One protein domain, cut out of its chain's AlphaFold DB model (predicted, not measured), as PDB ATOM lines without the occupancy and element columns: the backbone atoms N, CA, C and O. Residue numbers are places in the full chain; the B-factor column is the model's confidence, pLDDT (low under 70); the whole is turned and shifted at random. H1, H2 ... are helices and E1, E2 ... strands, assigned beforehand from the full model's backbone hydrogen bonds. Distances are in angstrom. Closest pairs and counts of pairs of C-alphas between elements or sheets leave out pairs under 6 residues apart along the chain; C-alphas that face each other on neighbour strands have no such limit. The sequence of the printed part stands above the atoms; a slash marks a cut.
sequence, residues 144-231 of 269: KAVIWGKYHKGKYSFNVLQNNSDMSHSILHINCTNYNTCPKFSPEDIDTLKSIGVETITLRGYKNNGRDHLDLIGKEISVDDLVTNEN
ATOM      1  N   LYS A 144     181.244 187.253 182.618       94.62
ATOM      2  CA  LYS A 144     179.833 187.626 182.431       94.62
ATOM      3  C   LYS A 144     178.870 186.449 182.547       94.62
ATOM      4  O   LYS A 144     179.210 185.307 182.232       94.62
ATOM      5  N   ALA A 145     177.633 186.738 182.940       96.88
ATOM      6  CA  ALA A 145     176.550 185.777 182.806       96.88
ATOM      7  C   ALA A 145     176.308 185.457 181.322       96.88
ATOM      8  O   ALA A 145     176.299 186.346 180.465       96.88
ATOM      9  N   VAL A 146     176.115 184.176 181.006       97.00
ATOM     10  CA  VAL A 146     175.892 183.713 179.632       97.00
ATOM     11  C   VAL A 146     174.562 182.990 179.549       97.00
ATOM     12  O   VAL A 146     174.330 181.986 180.227       97.00
ATOM     13  N   ILE A 147     173.701 183.482 178.667       97.88
ATOM     14  CA  ILE A 147     172.341 183.001 178.465       97.88
ATOM     15  C   ILE A 147     172.230 182.422 177.061       97.88
ATOM     16  O   ILE A 147     172.675 183.004 176.075       97.88
ATOM     17  N   TRP A 148     171.588 181.267 176.962       97.62
ATOM     18  CA  TRP A 148     171.293 180.607 175.704       97.62
ATOM     19  C   TRP A 148     169.806 180.693 175.370       97.62
ATOM     20  O   TRP A 148     168.975 180.028 175.999       97.62
ATOM     21  N   GLY A 149     169.485 181.493 174.353       97.44
ATOM     22  CA  GLY A 149     168.145 181.647 173.800       97.44
ATOM     23  C   GLY A 149     167.867 180.646 172.678       97.44
ATOM     24  O   GLY A 149     168.553 180.614 171.656       97.44
ATOM     25  N   LYS A 150     166.811 179.843 172.837       96.44
ATOM     26  CA  LYS A 150     166.316 178.911 171.815       96.44
ATOM     27  C   LYS A 150     164.940 179.323 171.337       96.44
ATOM     28  O   LYS A 150     164.005 179.327 172.133       96.44
ATOM     29  N   TYR A 151     164.808 179.557 170.040       96.38
ATOM     30  CA  TYR A 151     163.516 179.830 169.432       96.38
ATOM     31  C   TYR A 151     162.782 178.530 169.088       96.38
ATOM     32  O   TYR A 151     163.305 177.684 168.359       96.38
ATOM     33  N   HIS A 152     161.567 178.356 169.604       96.31
ATOM     34  CA  HIS A 152     160.719 177.208 169.295       96.31
ATOM     35  C   HIS A 152     159.242 177.597 169.344       96.31
ATOM     36  O   HIS A 152     158.776 178.136 170.343       96.31
ATOM     37  N   LYS A 153     158.487 177.265 168.286       94.75
ATOM     38  CA  LYS A 153     157.036 177.521 168.188       94.75
ATOM     39  C   LYS A 153     156.651 178.980 168.487       94.75
ATOM     40  O   LYS A 153     155.721 179.225 169.245       94.75
ATOM     41  N   GLY A 154     157.371 179.933 167.898       93.44
ATOM     42  CA  GLY A 154     157.009 181.349 168.002       93.44
ATOM     43  C   GLY A 154     157.574 182.092 169.213       93.44
ATOM     44  O   GLY A 154     157.300 183.273 169.345       93.44
ATOM     45  N   LYS A 155     158.335 181.430 170.094       95.81
ATOM     46  CA  LYS A 155     158.841 182.033 171.337       95.81
ATOM     47  C   LYS A 155     160.270 181.625 171.651       95.81
ATOM     48  O   LYS A 155     160.695 180.526 171.266       95.81
ATOM     49  N   TYR A 156     160.994 182.470 172.380       97.56
ATOM     50  CA  TYR A 156     162.278 182.086 172.941       97.56
ATOM     51  C   TYR A 156     162.107 181.323 174.259       97.56
ATOM     52  O   TYR A 156     161.130 181.433 174.994       97.56
ATOM     53  N   SER A 157     163.083 180.468 174.535       97.31
ATOM     54  CA  SER A 157     163.306 179.869 175.845       97.31
ATOM     55  C   SER A 157     164.751 180.125 176.236       97.31
ATOM     56  O   SER A 157     165.664 179.874 175.444       97.31
ATOM     57  N   PHE A 158     164.951 180.635 177.444       97.44
ATOM     58  CA  PHE A 158     166.255 181.061 177.934       97.44
ATOM     59  C   PHE A 158     166.795 180.048 178.938       97.44
ATOM     60  O   PHE A 158     166.074 179.573 179.811       97.44
ATOM     61  N   ASN A 159     168.064 179.681 178.784       96.44
ATOM     62  CA  ASN A 159     168.777 178.821 179.722       96.44
ATOM     63  C   ASN A 159     170.052 179.545 180.144       96.44
ATOM     64  O   ASN A 159     170.873 179.867 179.286       96.44
ATOM     65  N   VAL A 160     170.222 179.790 181.440       96.50
ATOM     66  CA  VAL A 160     171.473 180.336 181.973       96.50
ATOM     67  C   VAL A 160     172.519 179.224 181.930       96.50
ATOM     68  O   VAL A 160     172.332 178.173 182.541       96.50
ATOM     69  N   LEU A 161     173.577 179.428 181.148       95.56
ATOM     70  CA  LEU A 161     174.684 178.480 181.005       95.56
ATOM     71  C   LEU A 161     175.795 178.769 182.011       95.56
ATOM     72  O   LEU A 161     176.325 177.851 182.625       95.56
ATOM     73  N   GLN A 162     176.105 180.051 182.189       94.50
ATOM     74  CA  GLN A 162     177.047 180.551 183.179       94.50
ATOM     75  C   GLN A 162     176.327 181.615 183.996       94.50
ATOM     76  O   GLN A 162     175.809 182.576 183.430       94.50
ATOM     77  N   ASN A 163     176.292 181.427 185.311       92.88
ATOM     78  CA  ASN A 163     175.797 182.427 186.242       92.88
ATOM     79  C   ASN A 163     177.004 183.030 186.958       92.88
ATOM     80  O   ASN A 163     177.673 182.331 187.719       92.88
ATOM     81  N   ASN A 164     177.276 184.300 186.686       85.25
ATOM     82  CA  ASN A 164     178.211 185.083 187.478       85.25
ATOM     83  C   ASN A 164     177.394 186.006 188.382       85.25
ATOM     84  O   ASN A 164     176.233 186.277 188.097       85.25
ATOM     85  N   SER A 165     177.970 186.451 189.498       77.75
ATOM     86  CA  SER A 165     177.241 187.161 190.563       77.75
ATOM     87  C   SER A 165     176.456 188.395 190.101       77.75
ATOM     88  O   SER A 165     175.569 188.840 190.824       77.75
ATOM     89  N   ASP A 166     176.775 188.931 188.922       91.50
ATOM     90  CA  ASP A 166     176.034 189.993 188.262       91.50
ATOM     91  C   ASP A 166     175.307 189.469 187.009       91.50
ATOM     92  O   ASP A 166     175.928 189.118 186.004       91.50
ATOM     93  N   MET A 167     173.976 189.419 187.088       94.81
ATOM     94  CA  MET A 167     173.093 189.056 185.974       94.81
ATOM     95  C   MET A 167     172.643 190.276 185.159       94.81
ATOM     96  O   MET A 167     172.138 190.096 184.047       94.81
ATOM     97  N   SER A 168     172.834 191.496 185.676       96.81
ATOM     98  CA  SER A 168     172.319 192.724 185.056       96.81
ATOM     99  C   SER A 168     172.934 192.956 183.675       96.81
ATOM    100  O   SER A 168     172.208 193.288 182.737       96.81
ATOM    101  N   HIS A 169     174.223 192.630 183.529       96.31
ATOM    102  CA  HIS A 169     174.999 192.678 182.293       96.31
ATOM    103  C   HIS A 169     175.277 191.264 181.757       96.31
ATOM    104  O   HIS A 169     176.228 190.594 182.167       96.31
ATOM    105  N   SER A 170     174.466 190.797 180.805       97.38
ATOM    106  CA  SER A 170     174.544 189.414 180.304       97.38
ATOM    107  C   SER A 170     174.963 189.306 178.831       97.38
ATOM    108  O   SER A 170     174.771 190.210 178.021       97.38
ATOM    109  N   ILE A 171     175.506 188.155 178.431       97.12
ATOM    110  CA  ILE A 171     175.695 187.792 177.020       97.12
ATOM    111  C   ILE A 171     174.565 186.846 176.619       97.12
ATOM    112  O   ILE A 171     174.447 185.751 177.168       97.12
ATOM    113  N   LEU A 172     173.752 187.239 175.637       97.75
ATOM    114  CA  LEU A 172     172.681 186.397 175.104       97.75
ATOM    115  C   LEU A 172     173.102 185.795 173.764       97.75
ATOM    116  O   LEU A 172     173.267 186.514 172.782       97.75
ATOM    117  N   HIS A 173     173.214 184.470 173.706       97.56
ATOM    118  CA  HIS A 173     173.483 183.731 172.474       97.56
ATOM    119  C   HIS A 173     172.201 183.182 171.853       97.56
ATOM    120  O   HIS A 173     171.447 182.457 172.508       97.56
ATOM    121  N   ILE A 174     171.999 183.443 170.561       97.06
ATOM    122  CA  ILE A 174     170.904 182.889 169.752       97.06
ATOM    123  C   ILE A 174     171.439 182.200 168.490       97.06
ATOM    124  O   ILE A 174     172.445 182.613 167.916       97.06
ATOM    125  N   ASN A 175     170.764 181.139 168.033       95.38
ATOM    126  CA  ASN A 175     171.159 180.413 166.816       95.38
ATOM    127  C   ASN A 175     170.738 181.181 165.555       95.38
ATOM    128  O   ASN A 175     169.752 180.842 164.899       95.38
ATOM    129  N   CYS A 176     171.437 182.270 165.269       94.62
ATOM    130  CA  CYS A 176     171.181 183.142 164.138       94.62
ATOM    131  C   CYS A 176     172.452 183.921 163.798       94.62
ATOM    132  O   CYS A 176     173.163 184.341 164.699       94.62
ATOM    133  N   THR A 177     172.749 184.143 162.518       94.19
ATOM    134  CA  THR A 177     173.975 184.847 162.091       94.19
ATOM    135  C   THR A 177     173.734 186.265 161.578       94.19
ATOM    136  O   THR A 177     174.693 186.968 161.285       94.19
ATOM    137  N   ASN A 178     172.476 186.684 161.418       93.69
ATOM    138  CA  ASN A 178     172.118 188.013 160.922       93.69
ATOM    139  C   ASN A 178     170.863 188.522 161.637       93.69
ATOM    140  O   ASN A 178     169.770 187.992 161.417       93.69
ATOM    141  N   TYR A 179     171.027 189.586 162.430       92.12
ATOM    142  CA  TYR A 179     169.993 190.183 163.279       92.12
ATOM    143  C   TYR A 179     168.673 190.482 162.550       92.12
ATOM    144  O   TYR A 179     167.588 190.248 163.082       92.12
ATOM    145  N   ASN A 180     168.747 190.939 161.298       90.88
ATOM    146  CA  ASN A 180     167.561 191.304 160.520       90.88
ATOM    147  C   ASN A 180     166.698 190.090 160.161       90.88
ATOM    148  O   ASN A 180     165.486 190.224 160.021       90.88
ATOM    149  N   THR A 181     167.322 188.916 160.053       93.25
ATOM    150  CA  THR A 181     166.668 187.642 159.717       93.25
ATOM    151  C   THR A 181     166.356 186.774 160.932       93.25
ATOM    152  O   THR A 181     165.687 185.751 160.794       93.25
ATOM    153  N   CYS A 182     166.846 187.148 162.118       93.44
ATOM    154  CA  CYS A 182     166.543 186.412 163.334       93.44
ATOM    155  C   CYS A 182     165.058 186.553 163.687       93.44
ATOM    156  O   CYS A 182     164.468 187.612 163.433       93.44
ATOM    157  N   PRO A 183     164.464 185.530 164.323       94.69
ATOM    158  CA  PRO A 183     163.187 185.701 164.994       94.69
ATOM    159  C   PRO A 183     163.234 186.909 165.935       94.69
ATOM    160  O   PRO A 183     164.251 187.164 166.583       94.69
ATOM    161  N   LYS A 184     162.148 187.679 165.963       93.81
ATOM    162  CA  LYS A 184     162.042 188.856 166.826       93.81
ATOM    163  C   LYS A 184     161.723 188.425 168.254       93.81
ATOM    164  O   LYS A 184     161.099 187.384 168.460       93.81
ATOM    165  N   PHE A 185     162.174 189.222 169.213       95.50
ATOM    166  CA  PHE A 185     161.827 189.037 170.615       95.50
ATOM    167  C   PHE A 185     160.422 189.580 170.853       95.50
ATOM    168  O   PHE A 185     160.118 190.718 170.493       95.50
ATOM    169  N   SER A 186     159.571 188.748 171.435       94.94
ATOM    170  CA  SER A 186     158.249 189.149 171.905       94.94
ATOM    171  C   SER A 186     158.352 189.909 173.236       94.94
ATOM    172  O   SER A 186     159.353 189.758 173.944       94.94
ATOM    173  N   PRO A 187     157.339 190.706 173.620       95.56
ATOM    174  CA  PRO A 187     157.277 191.299 174.957       95.56
ATOM    175  C   PRO A 187     157.428 190.261 176.079       95.56
ATOM    176  O   PRO A 187     158.125 190.506 177.058       95.56
ATOM    177  N   GLU A 188     156.877 189.059 175.906       96.12
ATOM    178  CA  GLU A 188     156.999 187.969 176.877       96.12
ATOM    179  C   GLU A 188     158.444 187.457 177.017       96.12
ATOM    180  O   GLU A 188     158.872 187.056 178.106       96.12
ATOM    181  N   ASP A 189     159.222 187.474 175.928       96.94
ATOM    182  CA  ASP A 189     160.645 187.127 175.971       96.94
ATOM    183  C   ASP A 189     161.433 188.162 176.794       96.94
ATOM    184  O   ASP A 189     162.317 187.793 177.573       96.94
ATOM    185  N   ILE A 190     161.083 189.446 176.658       97.44
ATOM    186  CA  ILE A 190     161.681 190.563 177.405       97.44
ATOM    187  C   ILE A 190     161.349 190.460 178.887       97.44
ATOM    188  O   ILE A 190     162.255 190.520 179.720       97.44
ATOM    189  N   ASP A 191     160.081 190.222 179.219       97.25
ATOM    190  CA  ASP A 191     159.643 190.009 180.597       97.25
ATOM    191  C   ASP A 191     160.368 188.817 181.230       97.25
ATOM    192  O   ASP A 191     160.796 188.879 182.385       97.25
ATOM    193  N   THR A 192     160.589 187.745 180.462       97.62
ATOM    194  CA  THR A 192     161.344 186.580 180.936       97.62
ATOM    195  C   THR A 192     162.798 186.941 181.246       97.62
ATOM    196  O   THR A 192     163.285 186.593 182.322       97.62
ATOM    197  N   LEU A 193     163.490 187.657 180.353       97.88
ATOM    198  CA  LEU A 193     164.872 188.109 180.576       97.88
ATOM    199  C   LEU A 193     164.980 189.037 181.797       97.88
ATOM    200  O   LEU A 193     165.862 188.855 182.636       97.88
ATOM    201  N   LYS A 194     164.038 189.968 181.958       97.81
ATOM    202  CA  LYS A 194     163.965 190.841 183.137       97.81
ATOM    203  C   LYS A 194     163.707 190.065 184.423       97.81
ATOM    204  O   LYS A 194     164.324 190.349 185.446       97.81
ATOM    205  N   SER A 195     162.839 189.052 184.382       97.50
ATOM    206  CA  SER A 195     162.506 188.238 185.559       97.50
ATOM    207  C   SER A 195     163.696 187.446 186.114       97.50
ATOM    208  O   SER A 195     163.714 187.130 187.301       97.50
ATOM    209  N   ILE A 196     164.703 187.159 185.278       96.88
ATOM    210  CA  ILE A 196     165.966 186.529 185.693       96.88
ATOM    211  C   ILE A 196     167.073 187.555 186.003       96.88
ATOM    212  O   ILE A 196     168.221 187.164 186.204       96.88
ATOM    213  N   GLY A 197     166.729 188.847 186.071       97.00
ATOM    214  CA  GLY A 197     167.608 189.927 186.526       97.00
ATOM    215  C   GLY A 197     168.452 190.592 185.442       97.00
ATOM    216  O   GLY A 197     169.427 191.249 185.785       97.00
ATOM    217  N   VAL A 198     168.122 190.417 184.158       98.12
ATOM    218  CA  VAL A 198     168.890 191.008 183.050       98.12
ATOM    219  C   VAL A 198     168.360 192.401 182.716       98.12
ATOM    220  O   VAL A 198     167.169 192.567 182.447       98.12
ATOM    221  N   GLU A 199     169.255 193.385 182.674       98.06
ATOM    222  CA  GLU A 199     168.943 194.781 182.339       98.06
ATOM    223  C   GLU A 199     169.477 195.155 180.955       98.06
ATOM    224  O   GLU A 199     168.784 195.787 180.148       98.06
ATOM    225  N   THR A 200     170.693 194.701 180.653       98.06
ATOM    226  CA  THR A 200     171.374 194.915 179.383       98.06
ATOM    227  C   THR A 200     171.984 193.622 178.859       98.06
ATOM    228  O   THR A 200     172.335 192.703 179.607       98.06
ATOM    229  N   ILE A 201     172.111 193.534 177.535       97.62
ATOM    230  CA  ILE A 201     172.740 192.391 176.887       97.62
ATOM    231  C   ILE A 201     173.742 192.770 175.807       97.62
ATOM    232  O   ILE A 201     173.558 193.715 175.044       97.62
ATOM    233  N   THR A 202     174.766 191.931 175.677       96.56
ATOM    234  CA  THR A 202     175.511 191.759 174.424       96.56
ATOM    235  C   THR A 202     174.855 190.628 173.631       96.56
ATOM    236  O   THR A 202     174.914 189.467 174.043       96.56
ATOM    237  N   LEU A 203     174.200 190.948 172.510       96.88
ATOM    238  CA  LEU A 203     173.503 189.954 171.689       96.88
ATOM    239  C   LEU A 203     174.461 189.303 170.686       96.88
ATOM    240  O   LEU A 203     174.948 189.950 169.758       96.88
ATOM    241  N   ARG A 204     174.676 187.994 170.825       96.06
ATOM    242  CA  ARG A 204     175.535 187.219 169.931       96.06
ATOM    243  C   ARG A 204     174.764 186.144 169.183       96.06
ATOM    244  O   ARG A 204     173.857 185.482 169.684       96.06
ATOM    245  N   GLY A 205     175.167 185.979 167.939       95.31
ATOM    246  CA  GLY A 205     174.735 184.931 167.048       95.31
ATOM    247  C   GLY A 205     175.732 183.790 167.055       95.31
ATOM    248  O   GLY A 205     176.933 184.039 167.149       95.31
ATOM    249  N   TYR A 206     175.273 182.553 166.908       93.56
ATOM    250  CA  TYR A 206     176.163 181.415 166.694       93.56
ATOM    251  C   TYR A 206     175.653 180.499 165.577       93.56
ATOM    252  O   TYR A 206     174.453 180.440 165.309       93.56
ATOM    253  N   LYS A 207     176.565 179.792 164.896       90.69
ATOM    254  CA  LYS A 207     176.213 178.780 163.880       90.69
ATOM    255  C   LYS A 207     175.917 177.423 164.519       90.69
ATOM    256  O   LYS A 207     176.356 177.137 165.622       90.69
ATOM    257  N   ASN A 208     175.318 176.501 163.766       86.31
ATOM    258  CA  ASN A 208     175.009 175.134 164.226       86.31
ATOM    259  C   ASN A 208     176.202 174.327 164.788       86.31
ATOM    260  O   ASN A 208     175.988 173.322 165.460       86.31
ATOM    261  N   ASN A 209     177.449 174.730 164.514       81.62
ATOM    262  CA  ASN A 209     178.639 174.107 165.097       81.62
ATOM    263  C   ASN A 209     178.919 174.548 166.549       81.62
ATOM    264  O   ASN A 209     179.762 173.936 167.202       81.62
ATOM    265  N   GLY A 210     178.249 175.602 167.029       80.44
ATOM    266  CA  GLY A 210     178.440 176.196 168.350       80.44
ATOM    267  C   GLY A 210     179.769 176.931 168.540       80.44
ATOM    268  O   GLY A 210     180.036 177.384 169.642       80.44
ATOM    269  N   ARG A 211     180.614 177.021 167.505       83.06
ATOM    270  CA  ARG A 211     181.982 177.569 167.576       83.06
ATOM    271  C   ARG A 211     182.087 178.950 166.956       83.06
ATOM    272  O   ARG A 211     182.772 179.813 167.492       83.06
ATOM    273  N   ASP A 212     181.412 179.145 165.831       87.19
ATOM    274  CA  ASP A 212     181.461 180.414 165.119       87.19
ATOM    275  C   ASP A 212     180.440 181.355 165.743       87.19
ATOM    276  O   ASP A 212     179.238 181.074 165.686       87.19
ATOM    277  N   HIS A 213     180.925 182.460 166.300       90.12
ATOM    278  CA  HIS A 213     180.105 183.478 166.941       90.12
ATOM    279  C   HIS A 213     180.243 184.808 166.216       90.12
ATOM    280  O   HIS A 213     181.316 185.159 165.730       90.12
ATOM    281  N   LEU A 214     179.155 185.563 166.177       92.19
ATOM    282  CA  LEU A 214     179.094 186.891 165.583       92.19
ATOM    283  C   LEU A 214     178.440 187.827 166.589       92.19
ATOM    284  O   LEU A 214     177.439 187.466 167.204       92.19
ATOM    285  N   ASP A 215     179.010 189.011 166.771       93.69
ATOM    286  CA  ASP A 215     178.276 190.086 167.424       93.69
ATOM    287  C   ASP A 215     177.192 190.574 166.453       93.69
ATOM    288  O   ASP A 215     177.482 190.905 165.302       93.69
ATOM    289  N   LEU A 216     175.931 190.525 166.884       94.12
ATOM    290  CA  LEU A 216     174.792 190.866 166.034       94.12
ATOM    291  C   LEU A 216     174.478 192.363 166.041       94.12
ATOM    292  O   LEU A 216     173.806 192.830 165.122       94.12
ATOM    293  N   ILE A 217     174.935 193.099 167.058       93.62
ATOM    294  CA  ILE A 217     174.584 194.513 167.268       93.62
ATOM    295  C   ILE A 217     175.835 195.399 167.354       93.62
ATOM    296  O   ILE A 217     175.776 196.571 166.980       93.62
ATOM    297  N   GLY A 218     176.971 194.859 167.793       92.38
ATOM    298  CA  GLY A 218     178.243 195.579 167.919       92.38
ATOM    299  C   GLY A 218     178.392 196.355 169.229       92.38
ATOM    300  O   GLY A 218     179.366 197.085 169.399       92.38
ATOM    301  N   LYS A 219     177.399 196.279 170.121       93.88
ATOM    302  CA  LYS A 219     177.381 196.969 171.413       93.88
ATOM    303  C   LYS A 219     176.404 196.311 172.376       93.88
ATOM    304  O   LYS A 219     175.493 195.587 171.976       93.88
ATOM    305  N   GLU A 220     176.572 196.652 173.641       96.00
ATOM    306  CA  GLU A 220     175.604 196.370 174.685       96.00
ATOM    307  C   GLU A 220     174.353 197.252 174.527       96.00
ATOM    308  O   GLU A 220     174.449 198.430 174.166       96.00
ATOM    309  N   ILE A 221     173.177 196.668 174.751       96.56
ATOM    310  CA  ILE A 221     171.875 197.339 174.637       96.56
ATOM    311  C   ILE A 221     170.970 196.979 175.812       96.56
ATOM    312  O   ILE A 221     171.153 195.928 176.422       96.56
ATOM    313  N   SER A 222     169.974 197.818 176.110       97.50
ATOM    314  CA  SER A 222     168.938 197.459 177.080       97.50
ATOM    315  C   SER A 222     168.092 196.299 176.555       97.50
ATOM    316  O   SER A 222     167.825 196.209 175.356       97.50
ATOM    317  N   VAL A 223     167.632 195.424 177.453       97.06
ATOM    318  CA  VAL A 223     166.681 194.358 177.101       97.06
ATOM    319  C   VAL A 223     165.384 194.947 176.529       97.06
ATOM    320  O   VAL A 223     164.794 194.349 175.634       97.06
ATOM    321  N   ASP A 224     164.973 196.143 176.960       95.88
ATOM    322  CA  ASP A 224     163.790 196.830 176.417       95.88
ATOM    323  C   ASP A 224     163.925 197.194 174.934       95.88
ATOM    324  O   ASP A 224     162.947 197.164 174.183       95.88
ATOM    325  N   ASP A 225     165.149 197.460 174.474       94.88
ATOM    326  CA  ASP A 225     165.409 197.849 173.088       94.88
ATOM    327  C   ASP A 225     165.303 196.656 172.116       94.88
ATOM    328  O   ASP A 225     165.220 196.844 170.898       94.88
ATOM    329  N   LEU A 226     165.243 195.415 172.619       92.19
ATOM    330  CA  LEU A 226     165.134 194.204 171.794       92.19
ATOM    331  C   LEU A 226     163.776 194.040 171.102       92.19
ATOM    332  O   LEU A 226     163.710 193.387 170.058       92.19
ATOM    333  N   VAL A 227     162.710 194.637 171.648       82.56
ATOM    334  CA  VAL A 227     161.354 194.588 171.060       82.56
ATOM    335  C   VAL A 227     161.299 195.358 169.738       82.56
ATOM    336  O   VAL A 227     160.475 195.092 168.860       82.56
ATOM    337  N   THR A 228     162.194 196.328 169.549       62.47
ATOM    338  CA  THR A 228     162.098 197.257 168.426       62.47
ATOM    339  C   THR A 228     162.733 196.710 167.152       62.47
ATOM    340  O   THR A 228     163.939 196.801 166.955       62.47
ATOM    341  N   ASN A 229     161.902 196.162 166.255       50.56
ATOM    342  CA  ASN A 229     162.111 196.241 164.798       50.56
ATOM    343  C   ASN A 229     160.871 195.894 163.941       50.56
ATOM    344  O   ASN A 229     161.028 195.500 162.788       50.56
ATOM    345  N   GLU A 230     159.644 196.067 164.446       50.53
ATOM    346  CA  GLU A 230     158.472 196.176 163.547       50.53
ATOM    347  C   GLU A 230     158.255 197.608 163.048       50.53
ATOM    348  O   GLU A 230     157.725 197.813 161.963       50.53
ATOM    349  N   ASN A 231     158.807 198.591 163.758       41.31
ATOM    350  CA  ASN A 231     158.888 199.969 163.301       41.31
ATOM    351  C   ASN A 231     160.356 200.330 163.106       41.31
ATOM    352  O   ASN A 231     160.898 201.205 163.783       41.31
TER     353      ASN A 231
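Overview. This is residues 144 to 231 of the 269 residues of an uncharacterized protein of Rickettsiales bacterium (UniProt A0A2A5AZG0). One strongly twisted sheet of five strands makes the body, with two short helices, H1 and H2, packed on each other and on the sheet. H1 is nearest to the edge strand E2, while H2 follows directly on E5, the strand at the other edge, which bends by 67 degrees at residue 219. The printed part has 88 residues, with five named strands and two named helices in the order E1 E2 E3 H1 E4 E5 H2; across the mixed sheet the order is E2 E1 E3 E4 E5. The class is mixed, helices and strands, and the whole is compact and rounded, with a radius of gyration of the C-alphas of 11.9 A and spans of 32 by 31 by 26 A.

Arrangement. E1, residues 145 to 152, and E2, residues 155 to 162, form a hairpin, antiparallel at 153 degrees, with N 150 and O 157 2.8 A apart, within hydrogen-bond range. E3, residues 169 to 174, is apart from E2 but parallel to E1 at 33 degrees, with N 147 and O 171 2.8 A apart. H1, residues 187 to 195, is on the sheet at a height over the sheet of 6.3 A, over none of its strands; its closest C-alphas to E2 are those of Asp 189 and Tyr 156, 6.1 A apart. E4, residues 200 to 206, is parallel to E3 at 26 degrees, with N 204 and O 172 2.8 A apart. E3, H1 and E4 form a strand-helix-strand unit, two parallel neighbour strands with a helix between them in the chain, and its crossover is right-handed. E5, residues 213 to 222, forms a hairpin with E4, antiparallel at 165 degrees; N 205 and O 214 are 2.8 A apart, and N 201 and O 221 also 2.8 A. H2, residues 223 to 227, touches H1, the closest C-alphas being those of Ile 190 and Val 223, 6.3 A apart. In H1 every O i to N i+4 pair is within hydrogen-bond range; in H2 0 of 1 is, beside 1 of 2 O i to N i+3 pairs.

Along the chain. E1 begins at C-alpha 145 (176.550, 185.777, 182.806) and is 22.5 A long from first to last C-alpha. E2 measures 21.8 A, E3 16.4 A, E4 19.1 A and E5 20.6 A. H1 is 12.2 A long and begins at C-alpha 187 (157.277, 191.299, 174.957). H2 is 8.1 A long and ends at C-alpha 227 (161.354, 194.588, 171.060).

Size, cuts and confidence. The two C-alphas farthest apart, those of Ser 165 and Asn 231, are 35.3 A apart. The printed part has no cut. The link from E3 to H1, residues 175 to 186, is long. The mean pLDDT of the printed part is 92.4, and residues 228 to 231 are under 70.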